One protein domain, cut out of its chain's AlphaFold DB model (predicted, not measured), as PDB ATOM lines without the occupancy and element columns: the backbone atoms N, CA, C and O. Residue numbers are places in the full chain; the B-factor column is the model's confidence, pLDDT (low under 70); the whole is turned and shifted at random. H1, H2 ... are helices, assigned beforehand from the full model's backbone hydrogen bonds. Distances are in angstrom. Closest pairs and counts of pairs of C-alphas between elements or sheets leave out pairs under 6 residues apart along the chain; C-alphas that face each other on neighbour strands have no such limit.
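What this domain is: This is residues 106 to 207 of the 361 residues of an uncharacterized protein of Pseudoalteromonas sp. BSi20429 (UniProt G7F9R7). Two helical hairpins, H1 with H2 and H5 with H6, stand one after the other along the long axis, and H3 bridges them, running along that axis from H2 to H5. Short H4 is near the last residues of H1 and H5, and residues 133 to 138 stick out near the H2 end. The printed part has 102 residues, with six named helices, H1 to H6 in chain order, and no named strand: all helix. It is compact, with a radius of gyration of the C-alphas of 13.8 A, but elongated, spanning 40 by 25 by 20 A.

Where its parts are: H3 holds residues 140 to 152 and is 18.3 A long, from C-alpha 140 at (35.909, 59.172, 35.475). H2 is residues 121 to 130, 14.8 A, and H1 residues 108 to 118, 16.3 A, from C-alpha 108 at (28.926, 47.477, 25.768). H5 is residues 177 to 188, 16.6 A; H4 is residues 161 to 165, 7.9 A. H6, residues 193 to 205, 17.1 A, ends with C-alpha 205 at (28.677, 28.053, 28.596).

How they stand to each other: H3 touches H2 with residues 140 to 145 alone, closest at the C-alphas of Val 129 and Lys 140, 5.7 A. With residues 150 to 152 alone it touches H5, at a steep tilt of 61 degrees; the closest C-alphas are Tyr 151 and Lys 181, 4.8 A. The hairpin H1 and H2 is closest at C-alphas 116 and 124, 6.5 A; the hairpin H5 and H6 at C-alphas 186 and 196, 5.5 A. H4 only just touches H1, with 3 pairs of C-alphas within 8 A, closest Val 117 and Met 163, 6.7 A. H2 and H6 are apart. In H2, H3, H5 and H6 every O i to N i+4 pair is within hydrogen-bond range; in H1 6 of 7 are, in H4 0 of 1, beside 2 of 2 O i to N i+3 pairs.

The domain as a whole: The C-alphas farthest apart are those of Asp 135 and Gly 190, 40.6 A. The printed part has no cut. The link H4 to H5, 11 residues, is long. No printed residue is under 70 in pLDDT.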
ATOM      1  N   SER A 106      24.231  47.521  20.986       88.88
ATOM      2  CA  SER A 106      23.854  47.670  22.396       88.88
ATOM      3  C   SER A 106      24.772  46.885  23.349       88.88
ATOM      4  O   SER A 106      24.786  47.130  24.557       88.88
ATOM      5  N   ASN A 107      25.594  45.955  22.839       90.25
ATOM      6  CA  ASN A 107      26.592  45.280  23.660       90.25
ATOM      7  C   ASN A 107      27.731  46.256  23.999       90.25
ATOM      8  O   ASN A 107      28.480  46.706  23.133       90.25
ATOM      9  N   GLY A 108      27.923  46.523  25.295       84.62
ATOM     10  CA  GLY A 108      28.926  47.477  25.768       84.62
ATOM     11  C   GLY A 108      30.376  47.176  25.358       84.62
ATOM     12  O   GLY A 108      31.190  48.104  25.354       84.62
ATOM     13  N   PHE A 109      30.715  45.927  25.012       90.56
ATOM     14  CA  PHE A 109      32.031  45.581  24.470       90.56
ATOM     15  C   PHE A 109      32.214  46.070  23.032       90.56
ATOM     16  O   PHE A 109      33.289  46.562  22.723       90.56
ATOM     17  N   VAL A 110      31.185  46.005  22.180       90.44
ATOM     18  CA  VAL A 110      31.281  46.385  20.757       90.44
ATOM     19  C   VAL A 110      31.685  47.849  20.611       90.44
ATOM     20  O   VAL A 110      32.659  48.157  19.931       90.44
ATOM     21  N   HIS A 111      31.023  48.742  21.349       87.12
ATOM     22  CA  HIS A 111      31.400  50.160  21.389       87.12
ATOM     23  C   HIS A 111      32.849  50.371  21.853       87.12
ATOM     24  O   HIS A 111      33.590  51.172  21.290       87.12
ATOM     25  N   ARG A 112      33.277  49.627  22.883       89.81
ATOM     26  CA  ARG A 112      34.647  49.722  23.417       89.81
ATOM     27  C   ARG A 112      35.687  49.204  22.446       89.81
ATOM     28  O   ARG A 112      36.769  49.770  22.378       89.81
ATOM     29  N   PHE A 113      35.353  48.134  21.745       92.44
ATOM     30  CA  PHE A 113      36.197  47.520  20.746       92.44
ATOM     31  C   PHE A 113      36.436  48.489  19.589       92.44
ATOM     32  O   PHE A 113      37.588  48.761  19.279       92.44
ATOM     33  N   ASN A 114      35.375  49.087  19.037       90.62
ATOM     34  CA  ASN A 114      35.491  50.048  17.939       90.62
ATOM     35  C   ASN A 114      36.399  51.230  18.314       90.62
ATOM     36  O   ASN A 114      37.336  51.540  17.586       90.62
ATOM     37  N   LEU A 115      36.208  51.814  19.504       90.94
ATOM     38  CA  LEU A 115      37.082  52.888  19.991       90.94
ATOM     39  C   LEU A 115      38.543  52.442  20.149       90.94
ATOM     40  O   LEU A 115      39.448  53.208  19.844       90.94
ATOM     41  N   ALA A 116      38.783  51.219  20.620       91.00
ATOM     42  CA  ALA A 116      40.128  50.688  20.847       91.00
ATOM     43  C   ALA A 116      40.854  50.251  19.560       91.00
ATOM     44  O   ALA A 116      42.076  50.126  19.567       91.00
ATOM     45  N   VAL A 117      40.123  50.033  18.463       90.88
ATOM     46  CA  VAL A 117      40.704  49.845  17.124       90.88
ATOM     47  C   VAL A 117      41.162  51.184  16.532       90.88
ATOM     48  O   VAL A 117      42.144  51.225  15.796       90.88
ATOM     49  N   GLU A 118      40.475  52.279  16.863       89.75
ATOM     50  CA  GLU A 118      40.739  53.616  16.312       89.75
ATOM     51  C   GLU A 118      41.727  54.445  17.150       89.75
ATOM     52  O   GLU A 118      42.491  55.245  16.608       89.75
ATOM     53  N   LEU A 119      41.708  54.280  18.476       91.12
ATOM     54  CA  LEU A 119      42.416  55.123  19.440       91.12
ATOM     55  C   LEU A 119      43.294  54.286  20.379       91.12
ATOM     56  O   LEU A 119      43.011  53.124  20.655       91.12
ATOM     57  N   THR A 120      44.330  54.905  20.948       88.38
ATOM     58  CA  THR A 120      45.236  54.269  21.924       88.38
ATOM     59  C   THR A 120      45.611  55.237  23.050       88.38
ATOM     60  O   THR A 120      45.440  56.450  22.925       88.38
ATOM     61  N   GLY A 121      46.104  54.713  24.176       90.12
ATOM     62  CA  GLY A 121      46.612  55.531  25.279       90.12
ATOM     63  C   GLY A 121      45.587  56.533  25.824       90.12
ATOM     64  O   GLY A 121      44.442  56.184  26.120       90.12
ATOM     65  N   ASP A 122      46.003  57.790  25.984       91.69
ATOM     66  CA  ASP A 122      45.184  58.829  26.617       91.69
ATOM     67  C   ASP A 122      43.965  59.251  25.788       91.69
ATOM     68  O   ASP A 122      42.921  59.538  26.373       91.69
ATOM     69  N   SER A 123      44.047  59.238  24.452       91.38
ATOM     70  CA  SER A 123      42.916  59.618  23.592       91.38
ATOM     71  C   SER A 123      41.772  58.607  23.679       91.38
ATOM     72  O   SER A 123      40.611  58.998  23.793       91.38
ATOM     73  N   LEU A 124      42.097  57.312  23.735       92.75
ATOM     74  CA  LEU A 124      41.131  56.239  23.975       92.75
ATOM     75  C   LEU A 124      40.431  56.406  25.329       92.75
ATOM     76  O   LEU A 124      39.209  56.286  25.438       92.75
ATOM     77  N   ILE A 125      41.202  56.702  26.378       94.25
ATOM     78  CA  ILE A 125      40.641  56.912  27.712       94.25
ATOM     79  C   ILE A 125      39.756  58.152  27.750       94.25
ATOM     80  O   ILE A 125      38.677  58.086  28.341       94.25
ATOM     81  N   GLN A 126      40.157  59.241  27.097       93.19
ATOM     82  CA  GLN A 126      39.335  60.441  27.012       93.19
ATOM     83  C   GLN A 126      38.008  60.155  26.292       93.19
ATOM     84  O   GLN A 126      36.954  60.486  26.829       93.19
ATOM     85  N   ALA A 127      38.029  59.407  25.184       92.25
ATOM     86  CA  ALA A 127      36.812  58.994  24.483       92.25
ATOM     87  C   ALA A 127      35.863  58.156  25.367       92.25
ATOM     88  O   ALA A 127      34.639  58.285  25.285       92.25
ATOM     89  N   PHE A 128      36.388  57.313  26.264       90.31
ATOM     90  CA  PHE A 128      35.552  56.633  27.261       90.31
ATOM     91  C   PHE A 128      35.031  57.569  28.350       90.31
ATOM     92  O   PHE A 128      33.908  57.376  28.820       90.31
ATOM     93  N   VAL A 129      35.826  58.560  28.762       90.81
ATOM     94  CA  VAL A 129      35.430  59.550  29.769       90.81
ATOM     95  C   VAL A 129      34.269  60.406  29.280       90.81
ATOM     96  O   VAL A 129      33.305  60.595  30.028       90.81
ATOM     97  N   ASP A 130      34.341  60.855  28.032       89.25
ATOM     98  CA  ASP A 130      33.344  61.721  27.399       89.25
ATOM     99  C   ASP A 130      31.985  61.015  27.246       89.25
ATOM    100  O   ASP A 130      30.939  61.657  27.251       89.25
ATOM    101  N   ASN A 131      31.986  59.678  27.215       81.62
ATOM    102  CA  ASN A 131      30.780  58.848  27.186       81.62
ATOM    103  C   ASN A 131      30.147  58.597  28.574       81.62
ATOM    104  O   ASN A 131      29.075  57.990  28.657       81.62
ATOM    105  N   TYR A 132      30.767  59.016  29.687       81.50
ATOM    106  CA  TYR A 132      30.133  58.892  31.006       81.50
ATOM    107  C   TYR A 132      29.107  59.995  31.245       81.50
ATOM    108  O   TYR A 132      29.431  61.179  31.137       81.50
ATOM    109  N   SER A 133      27.933  59.608  31.763       73.56
ATOM    110  CA  SER A 133      26.957  60.554  32.320       73.56
ATOM    111  C   SER A 133      27.621  61.558  33.276       73.56
ATOM    112  O   SER A 133      28.563  61.239  34.017       73.56
ATOM    113  N   ASN A 134      27.111  62.789  33.270       74.38
ATOM    114  CA  ASN A 134      27.528  63.859  34.175       74.38
ATOM    115  C   ASN A 134      27.324  63.499  35.657       74.38
ATOM    116  O   ASN A 134      28.025  64.039  36.508       74.38
ATOM    117  N   ASP A 135      26.471  62.518  35.959       73.00
ATOM    118  CA  ASP A 135      26.125  62.116  37.328       73.00
ATOM    119  C   ASP A 135      27.149  61.177  37.996       73.00
ATOM    120  O   ASP A 135      27.027  60.840  39.178       73.00
ATOM    121  N   VAL A 136      28.178  60.724  37.269       74.06
ATOM    122  CA  VAL A 136      29.223  59.850  37.824       74.06
ATOM    123  C   VAL A 136      30.154  60.657  38.735       74.06
ATOM    124  O   VAL A 136      31.034  61.372  38.264       74.06
ATOM    125  N   LYS A 137      29.990  60.495  40.055       77.25
ATOM    126  CA  LYS A 137      30.767  61.205  41.097       77.25
ATOM    127  C   LYS A 137      32.187  60.670  41.331       77.25
ATOM    128  O   LYS A 137      32.955  61.272  42.074       77.25
ATOM    129  N   THR A 138      32.539  59.520  40.757       81.56
ATOM    130  CA  THR A 138      33.890  58.941  40.864       81.56
ATOM    131  C   THR A 138      34.846  59.573  39.856       81.56
ATOM    132  O   THR A 138      34.402  60.081  38.830       81.56
ATOM    133  N   ASN A 139      36.161  59.456  40.074       89.75
ATOM    134  CA  ASN A 139      37.158  59.843  39.069       89.75
ATOM    135  C   ASN A 139      36.918  59.068  37.753       89.75
ATOM    136  O   ASN A 139      37.234  57.877  37.650       89.75
ATOM    137  N   LYS A 140      36.330  59.751  36.760       89.94
ATOM    138  CA  LYS A 140      35.909  59.172  35.475       89.94
ATOM    139  C   LYS A 140      37.081  58.553  34.721       89.94
ATOM    140  O   LYS A 140      36.956  57.456  34.186       89.94
ATOM    141  N   TYR A 141      38.228  59.223  34.742       91.69
ATOM    142  CA  TYR A 141      39.427  58.812  34.026       91.69
ATOM    143  C   TYR A 141      40.023  57.516  34.605       91.69
ATOM    144  O   TYR A 141      40.275  56.553  33.879       91.69
ATOM    145  N   SER A 142      40.145  57.419  35.934       89.81
ATOM    146  CA  SER A 142      40.565  56.174  36.594       89.81
ATOM    147  C   SER A 142      39.568  55.032  36.369       89.81
ATOM    148  O   SER A 142      39.980  53.879  36.216       89.81
ATOM    149  N   ASN A 143      38.265  55.327  36.342       89.50
ATOM    150  CA  ASN A 143      37.241  54.324  36.063       89.50
ATOM    151  C   ASN A 143      37.321  53.826  34.612       89.50
ATOM    152  O   ASN A 143      37.270  52.618  34.402       89.50
ATOM    153  N   ALA A 144      37.524  54.712  33.631       90.94
ATOM    154  CA  ALA A 144      37.713  54.342  32.228       90.94
ATOM    155  C   ALA A 144      38.880  53.359  32.056       90.94
ATOM    156  O   ALA A 144      38.689  52.280  31.491       90.94
ATOM    157  N   LYS A 145      40.049  53.661  32.646       91.88
ATOM    158  CA  LYS A 145      41.208  52.747  32.658       91.88
ATOM    159  C   LYS A 145      40.860  51.388  33.274       91.88
ATOM    160  O   LYS A 145      41.185  50.343  32.711       91.88
ATOM    161  N   SER A 146      40.150  51.386  34.405       89.94
ATOM    162  CA  SER A 146      39.714  50.149  35.065       89.94
ATOM    163  C   SER A 146      38.746  49.329  34.205       89.94
ATOM    164  O   SER A 146      38.884  48.112  34.122       89.94
ATOM    165  N   GLN A 147      37.765  49.969  33.563       87.69
ATOM    166  CA  GLN A 147      36.797  49.278  32.711       87.69
ATOM    167  C   GLN A 147      37.465  48.700  31.466       87.69
ATOM    168  O   GLN A 147      37.207  47.543  31.152       87.69
ATOM    169  N   PHE A 148      38.354  49.452  30.810       91.56
ATOM    170  CA  PHE A 148      39.124  48.954  29.670       91.56
ATOM    171  C   PHE A 148      39.876  47.669  30.035       91.56
ATOM    172  O   PHE A 148      39.652  46.615  29.440       91.56
ATOM    173  N   LYS A 149      40.655  47.708  31.122       91.25
ATOM    174  CA  LYS A 149      41.408  46.541  31.596       91.25
ATOM    175  C   LYS A 149      40.523  45.330  31.898       91.25
ATOM    176  O   LYS A 149      40.933  44.198  31.656       91.25
ATOM    177  N   LYS A 150      39.303  45.542  32.402       90.25
ATOM    178  CA  LYS A 150      38.364  44.444  32.684       90.25
ATOM    179  C   LYS A 150      37.820  43.762  31.429       90.25
ATOM    180  O   LYS A 150      37.444  42.604  31.539       90.25
ATOM    181  N   TYR A 151      37.738  44.454  30.294       89.62
ATOM    182  CA  TYR A 151      37.248  43.875  29.038       89.62
ATOM    183  C   TYR A 151      38.369  43.276  28.185       89.62
ATOM    184  O   TYR A 151      38.150  42.241  27.568       89.62
ATOM    185  N   PHE A 152      39.550  43.902  28.156       91.75
ATOM    186  CA  PHE A 152      40.623  43.536  27.220       91.75
ATOM    187  C   PHE A 152      41.824  42.832  27.875       91.75
ATOM    188  O   PHE A 152      42.701  42.331  27.179       91.75
ATOM    189  N   SER A 153      41.883  42.766  29.212       91.50
ATOM    190  CA  SER A 153      43.006  42.179  29.973       91.50
ATOM    191  C   SER A 153      44.380  42.819  29.680       91.50
ATOM    192  O   SER A 153      45.428  42.192  29.839       91.50
ATOM    193  N   VAL A 154      44.386  44.088  29.262       91.38
ATOM    194  CA  VAL A 154      45.580  44.896  28.941       91.38
ATOM    195  C   VAL A 154      45.433  46.317  29.467       91.38
ATOM    196  O   VAL A 154      44.321  46.766  29.770       91.38
ATOM    197  N   ASN A 155      46.551  47.033  29.578       90.69
ATOM    198  CA  ASN A 155      46.525  48.475  29.784       90.69
ATOM    199  C   ASN A 155      46.342  49.223  28.437       90.69
ATOM    200  O   ASN A 155      46.696  48.685  27.388       90.69
ATOM    201  N   PRO A 156      45.758  50.438  28.433       87.25
ATOM    202  CA  PRO A 156      45.430  51.183  27.202       87.25
ATOM    203  C   PRO A 156      46.637  51.633  26.366       87.25
ATOM    204  O   PRO A 156      46.481  52.007  25.209       87.25
ATOM    205  N   ASP A 157      47.810  51.673  26.986       86.44
ATOM    206  CA  ASP A 157      49.104  52.059  26.423       86.44
ATOM    207  C   ASP A 157      49.874  50.877  25.808       86.44
ATOM    208  O   ASP A 157      50.896  51.079  25.154       86.44
ATOM    209  N   GLU A 158      49.390  49.644  25.991       89.25
ATOM    210  CA  GLU A 158      49.982  48.456  25.374       89.25
ATOM    211  C   GLU A 158      49.655  48.362  23.873       89.25
ATOM    212  O   GLU A 158      48.698  48.954  23.376       89.25
ATOM    213  N   ASN A 159      50.437  47.565  23.137       86.31
ATOM    214  CA  ASN A 159      50.162  47.283  21.730       86.31
ATOM    215  C   ASN A 159      48.844  46.493  21.571       86.31
ATOM    216  O   ASN A 159      48.703  45.381  22.089       86.31
ATOM    217  N   LEU A 160      47.906  47.058  20.806       89.31
ATOM    218  CA  LEU A 160      46.582  46.498  20.521       89.31
ATOM    219  C   LEU A 160      46.467  45.878  19.118       89.31
ATOM    220  O   LEU A 160      45.359  45.628  18.658       89.31
ATOM    221  N   SER A 161      47.576  45.591  18.425       88.50
ATOM    222  CA  SER A 161      47.544  45.032  17.059       88.50
ATOM    223  C   SER A 161      46.728  43.738  16.947       88.50
ATOM    224  O   SER A 161      46.051  43.526  15.951       88.50
ATOM    225  N   TRP A 162      46.723  42.912  17.998       89.31
ATOM    226  CA  TRP A 162      45.926  41.680  18.096       89.31
ATOM    227  C   TRP A 162      44.409  41.921  18.053       89.31
ATOM    228  O   TRP A 162      43.640  40.999  17.797       89.31
ATOM    229  N   MET A 163      43.943  43.148  18.300       89.25
ATOM    230  CA  MET A 163      42.527  43.482  18.163       89.25
ATOM    231  C   MET A 163      42.073  43.451  16.702       89.25
ATOM    232  O   MET A 163      40.894  43.230  16.458       89.25
ATOM    233  N   GLN A 164      42.987  43.598  15.735       85.31
ATOM    234  CA  GLN A 164      42.670  43.460  14.307       85.31
ATOM    235  C   GLN A 164      42.267  42.026  13.932       85.31
ATOM    236  O   GLN A 164      41.550  41.834  12.954       85.31
ATOM    237  N   ASP A 165      42.668  41.036  14.734       83.44
ATOM    238  CA  ASP A 165      42.298  39.633  14.532       83.44
ATOM    239  C   ASP A 165      40.872  39.323  15.027       83.44
ATOM    240  O   ASP A 165      40.340  38.248  14.746       83.44
ATOM    241  N   ILE A 166      40.238  40.238  15.774       89.62
ATOM    242  CA  ILE A 166      38.866  40.078  16.265       89.62
ATOM    243  C   ILE A 166      37.880  40.504  15.180       89.62
ATOM    244  O   ILE A 166      37.723  41.687  14.875       89.62
ATOM    245  N   ASP A 167      37.116  39.538  14.677       87.69
ATOM    246  CA  ASP A 167      35.970  39.828  13.824       87.69
ATOM    247  C   ASP A 167      34.757  40.217  14.678       87.69
ATOM    248  O   ASP A 167      33.963  39.380  15.124       87.69
ATOM    249  N   ILE A 168      34.601  41.522  14.899       88.44
ATOM    250  CA  ILE A 168      33.505  42.071  15.701       88.44
ATOM    251  C   ILE A 168      32.123  41.727  15.131       88.44
ATOM    252  O   ILE A 168      31.147  41.633  15.881       88.44
ATOM    253  N   ASN A 169      32.031  41.465  13.821       86.94
ATOM    254  CA  ASN A 169      30.779  41.078  13.180       86.94
ATOM    255  C   ASN A 169      30.371  39.638  13.486       86.94
ATOM    256  O   ASN A 169      29.215  39.273  13.268       86.94
ATOM    257  N   ASN A 170      31.285  38.836  14.018       85.19
ATOM    258  CA  ASN A 170      31.040  37.468  14.448       85.19
ATOM    259  C   ASN A 170      31.151  37.306  15.972       85.19
ATOM    260  O   ASN A 170      31.090  36.185  16.477       85.19
ATOM    261  N   LEU A 171      31.271  38.409  16.723       89.12
ATOM    262  CA  LEU A 171      31.292  38.369  18.181       89.12
ATOM    263  C   LEU A 171      29.948  37.863  18.738       89.12
ATOM    264  O   LEU A 171      28.901  38.462  18.455       89.12
ATOM    265  N   PRO A 172      29.960  36.821  19.589       90.25
ATOM    266  CA  PRO A 172      28.760  36.374  20.275       90.25
ATOM    267  C   PRO A 172      28.223  37.449  21.224       90.25
ATOM    268  O   PRO A 172      28.851  37.812  22.215       90.25
ATOM    269  N   ILE A 173      27.020  37.943  20.948       90.19
ATOM    270  CA  ILE A 173      26.413  39.053  21.698       90.19
ATOM    271  C   ILE A 173      26.086  38.718  23.160       90.19
ATOM    272  O   ILE A 173      25.881  39.631  23.958       90.19
ATOM    273  N   TRP A 174      26.053  37.432  23.523       91.25
ATOM    274  CA  TRP A 174      25.893  36.973  24.904       91.25
ATOM    275  C   TRP A 174      27.198  36.988  25.702       91.25
ATOM    276  O   TRP A 174      27.164  36.735  26.907       91.25
ATOM    277  N   PHE A 175      28.340  37.294  25.076       92.50
ATOM    278  CA  PHE A 175      29.588  37.461  25.810       92.50
ATOM    279  C   PHE A 175      29.497  38.724  26.661       92.50
ATOM    280  O   PHE A 175      29.291  39.840  26.172       92.50
ATOM    281  N   GLY A 176      29.609  38.515  27.968       90.69
ATOM    282  CA  GLY A 176      29.770  39.570  28.939       90.69
ATOM    283  C   GLY A 176      31.237  39.931  29.109       90.69
ATOM    284  O   GLY A 176      32.125  39.543  28.354       90.69
ATOM    285  N   ARG A 177      31.492  40.725  30.143       89.88
ATOM    286  CA  ARG A 177      32.818  41.279  30.410       89.88
ATOM    287  C   ARG A 177      33.882  40.207  30.639       89.88
ATOM    288  O   ARG A 177      34.975  40.334  30.105       89.88
ATOM    289  N   GLU A 178      33.572  39.187  31.436       91.69
ATOM    290  CA  GLU A 178      34.543  38.134  31.760       91.69
ATOM    291  C   GLU A 178      34.808  37.245  30.540       91.69
ATOM    292  O   GLU A 178      35.939  36.847  30.290       91.69
ATOM    293  N   GLU A 179      33.787  36.997  29.724       93.12
ATOM    294  CA  GLU A 179      33.901  36.199  28.507       93.12
ATOM    295  C   GLU A 179      34.706  36.928  27.428       93.12
ATOM    296  O   GLU A 179      35.591  36.333  26.814       93.12
ATOM    297  N   CYS A 180      34.476  38.234  27.251       93.06
ATOM    298  CA  CYS A 180      35.306  39.091  26.405       93.06
ATOM    299  C   CYS A 180      36.758  39.147  26.896       93.06
ATOM    300  O   CYS A 180      37.681  39.092  26.085       93.06
ATOM    301  N   LYS A 181      36.976  39.195  28.215       92.50
ATOM    302  CA  LYS A 181      38.320  39.152  28.799       92.50
ATOM    303  C   LYS A 181      39.038  37.850  28.439       92.50
ATOM    304  O   LYS A 181      40.154  37.905  27.926       92.50
ATOM    305  N   TYR A 182      38.396  36.698  28.645       93.69
ATOM    306  CA  TYR A 182      38.972  35.396  28.287       93.69
ATOM    307  C   TYR A 182      39.219  35.255  26.783       93.69
ATOM    308  O   TYR A 182      40.241  34.706  26.375       93.69
ATOM    309  N   LEU A 183      38.312  35.775  25.951       94.31
ATOM    310  CA  LEU A 183      38.496  35.845  24.503       94.31
ATOM    311  C   LEU A 183      39.793  36.591  24.149       94.31
ATOM    312  O   LEU A 183      40.614  36.063  23.399       94.31
ATOM    313  N   CYS A 184      40.006  37.777  24.728       93.69
ATOM    314  CA  CYS A 184      41.210  38.578  24.494       93.69
ATOM    315  C   CYS A 184      42.483  37.858  24.971       93.69
ATOM    316  O   CYS A 184      43.493  37.856  24.272       93.69
ATOM    317  N   GLU A 185      42.439  37.205  26.134       92.94
ATOM    318  CA  GLU A 185      43.566  36.420  26.658       92.94
ATOM    319  C   GLU A 185      43.944  35.259  25.729       92.94
ATOM    320  O   GLU A 185      45.126  35.039  25.462       92.94
ATOM    321  N   PHE A 186      42.956  34.551  25.174       93.94
ATOM    322  CA  PHE A 186      43.206  33.466  24.228       93.94
ATOM    323  C   PHE A 186      43.820  33.951  22.915       93.94
ATOM    324  O   PHE A 186      44.763  33.326  22.427       93.94
ATOM    325  N   ILE A 187      43.337  35.063  22.365       94.19
ATOM    326  CA  ILE A 187      43.888  35.621  21.122       94.19
ATOM    327  C   ILE A 187      45.333  36.072  21.338       94.19
ATOM    328  O   ILE A 187      46.220  35.699  20.576       94.19
ATOM    329  N   ARG A 188      45.616  36.752  22.455       91.88
ATOM    330  CA  ARG A 188      46.986  37.145  22.828       91.88
ATOM    331  C   ARG A 188      47.929  35.963  23.042       91.88
ATOM    332  O   ARG A 188      49.134  36.118  22.877       91.88
ATOM    333  N   SER A 189      47.400  34.791  23.394       92.38
ATOM    334  CA  SER A 189      48.182  33.549  23.476       92.38
ATOM    335  C   SER A 189      48.478  32.903  22.112       92.38
ATOM    336  O   SER A 189      49.130  31.864  22.066       92.38
ATOM    337  N   GLY A 190      48.012  33.506  21.012       92.31
ATOM    338  CA  GLY A 190      48.262  33.063  19.638       92.31
ATOM    339  C   GLY A 190      47.121  32.271  18.994       92.31
ATOM    340  O   GLY A 190      47.322  31.711  17.920       92.31
ATOM    341  N   LYS A 191      45.937  32.190  19.618       93.94
ATOM    342  CA  LYS A 191      44.765  31.547  18.997       93.94
ATOM    343  C   LYS A 191      44.089  32.483  18.002       93.94
ATOM    344  O   LYS A 191      43.976  33.680  18.256       93.94
ATOM    345  N   SER A 192      43.529  31.925  16.931       93.62
ATOM    346  CA  SER A 192      42.625  32.685  16.064       93.62
ATOM    347  C   SER A 192      41.340  33.078  16.807       93.62
ATOM    348  O   SER A 192      40.928  32.426  17.775       93.62
ATOM    349  N   PHE A 193      40.649  34.114  16.325       92.69
ATOM    350  CA  PHE A 193      39.371  34.549  16.897       92.69
ATOM    351  C   PHE A 193      38.325  33.426  16.947       92.69
ATOM    352  O   PHE A 193      37.668  33.233  17.971       92.69
ATOM    353  N   THR A 194      38.206  32.624  15.884       91.62
ATOM    354  CA  THR A 194      37.253  31.505  15.826       91.62
ATOM    355  C   THR A 194      37.556  30.430  16.874       91.62
ATOM    356  O   THR A 194      36.641  29.940  17.546       91.62
ATOM    357  N   GLU A 195      38.829  30.076  17.064       92.56
ATOM    358  CA  GLU A 195      39.251  29.102  18.080       92.56
ATOM    359  C   GLU A 195      39.051  29.635  19.500       92.56
ATOM    360  O   GLU A 195      38.639  28.893  20.400       92.56
ATOM    361  N   ALA A 196      39.325  30.921  19.712       93.62
ATOM    362  CA  ALA A 196      39.138  31.582  20.993       93.62
ATOM    363  C   ALA A 196      37.645  31.650  21.368       93.62
ATOM    364  O   ALA A 196      37.274  31.202  22.452       93.62
ATOM    365  N   CYS A 197      36.771  32.074  20.448       92.50
ATOM    366  CA  CYS A 197      35.314  32.048  20.627       92.50
ATOM    367  C   CYS A 197      34.793  30.637  20.930       92.50
ATOM    368  O   CYS A 197      34.006  30.452  21.861       92.50
ATOM    369  N   SER A 198      35.267  29.628  20.193       91.38
ATOM    370  CA  SER A 198      34.900  28.225  20.432       91.38
ATOM    371  C   SER A 198      35.350  27.746  21.816       91.38
ATOM    372  O   SER A 198      34.609  27.048  22.508       91.38
ATOM    373  N   SER A 199      36.544  28.164  22.252       92.69
ATOM    374  CA  SER A 199      37.079  27.844  23.580       92.69
ATOM    375  C   SER A 199      36.228  28.466  24.690       92.69
ATOM    376  O   SER A 199      35.887  27.777  25.648       92.69
ATOM    377  N   VAL A 200      35.849  29.742  24.561       92.94
ATOM    378  CA  VAL A 200      35.004  30.428  25.553       92.94
ATOM    379  C   VAL A 200      33.607  29.803  25.603       92.94
ATOM    380  O   VAL A 200      33.138  29.473  26.690       92.94
ATOM    381  N   ASN A 201      32.971  29.542  24.455       90.75
ATOM    382  CA  ASN A 201      31.653  28.894  24.406       90.75
ATOM    383  C   ASN A 201      31.635  27.528  25.095       90.75
ATOM    384  O   ASN A 201      30.760  27.256  25.921       90.75
ATOM    385  N   LYS A 202      32.641  26.696  24.812       90.38
ATOM    386  CA  LYS A 202      32.754  25.370  25.412       90.38
ATOM    387  C   LYS A 202      33.024  25.440  26.913       90.38
ATOM    388  O   LYS A 202      32.364  24.742  27.676       90.38
ATOM    389  N   ASN A 203      33.985  26.262  27.329       89.25
ATOM    390  CA  ASN A 203      34.492  26.247  28.702       89.25
ATOM    391  C   ASN A 203      33.627  27.050  29.679       89.25
ATOM    392  O   ASN A 203      33.603  26.721  30.860       89.25
ATOM    393  N   VAL A 204      32.942  28.097  29.206       87.25
ATOM    394  CA  VAL A 204      32.102  28.957  30.053       87.25
ATOM    395  C   VAL A 204      30.638  28.539  29.989       87.25
ATOM    396  O   VAL A 204      29.993  28.432  31.026       87.25
ATOM    397  N   PHE A 205      30.112  28.282  28.789       85.19
ATOM    398  CA  PHE A 205      28.677  28.053  28.596       85.19
ATOM    399  C   PHE A 205      28.309  26.581  28.353       85.19
ATOM    400  O   PHE A 205      27.130  26.246  28.332       85.19
ATOM    401  N   GLY A 206      29.282  25.685  28.142       85.62
ATOM    402  CA  GLY A 206      29.007  24.281  27.812       85.62
ATOM    403  C   GLY A 206      28.391  24.078  26.418       85.62
ATOM    404  O   GLY A 206      27.847  23.006  26.124       85.62
ATOM    405  N   TYR A 207      28.473  25.093  25.554       86.06
ATOM    406  CA  TYR A 207      28.024  25.027  24.165       86.06
ATOM    407  C   TYR A 207      29.180  24.608  23.259       86.06
ATOM    408  O   TYR A 207      30.263  25.194  23.269       86.06
TER     409      TYR A 207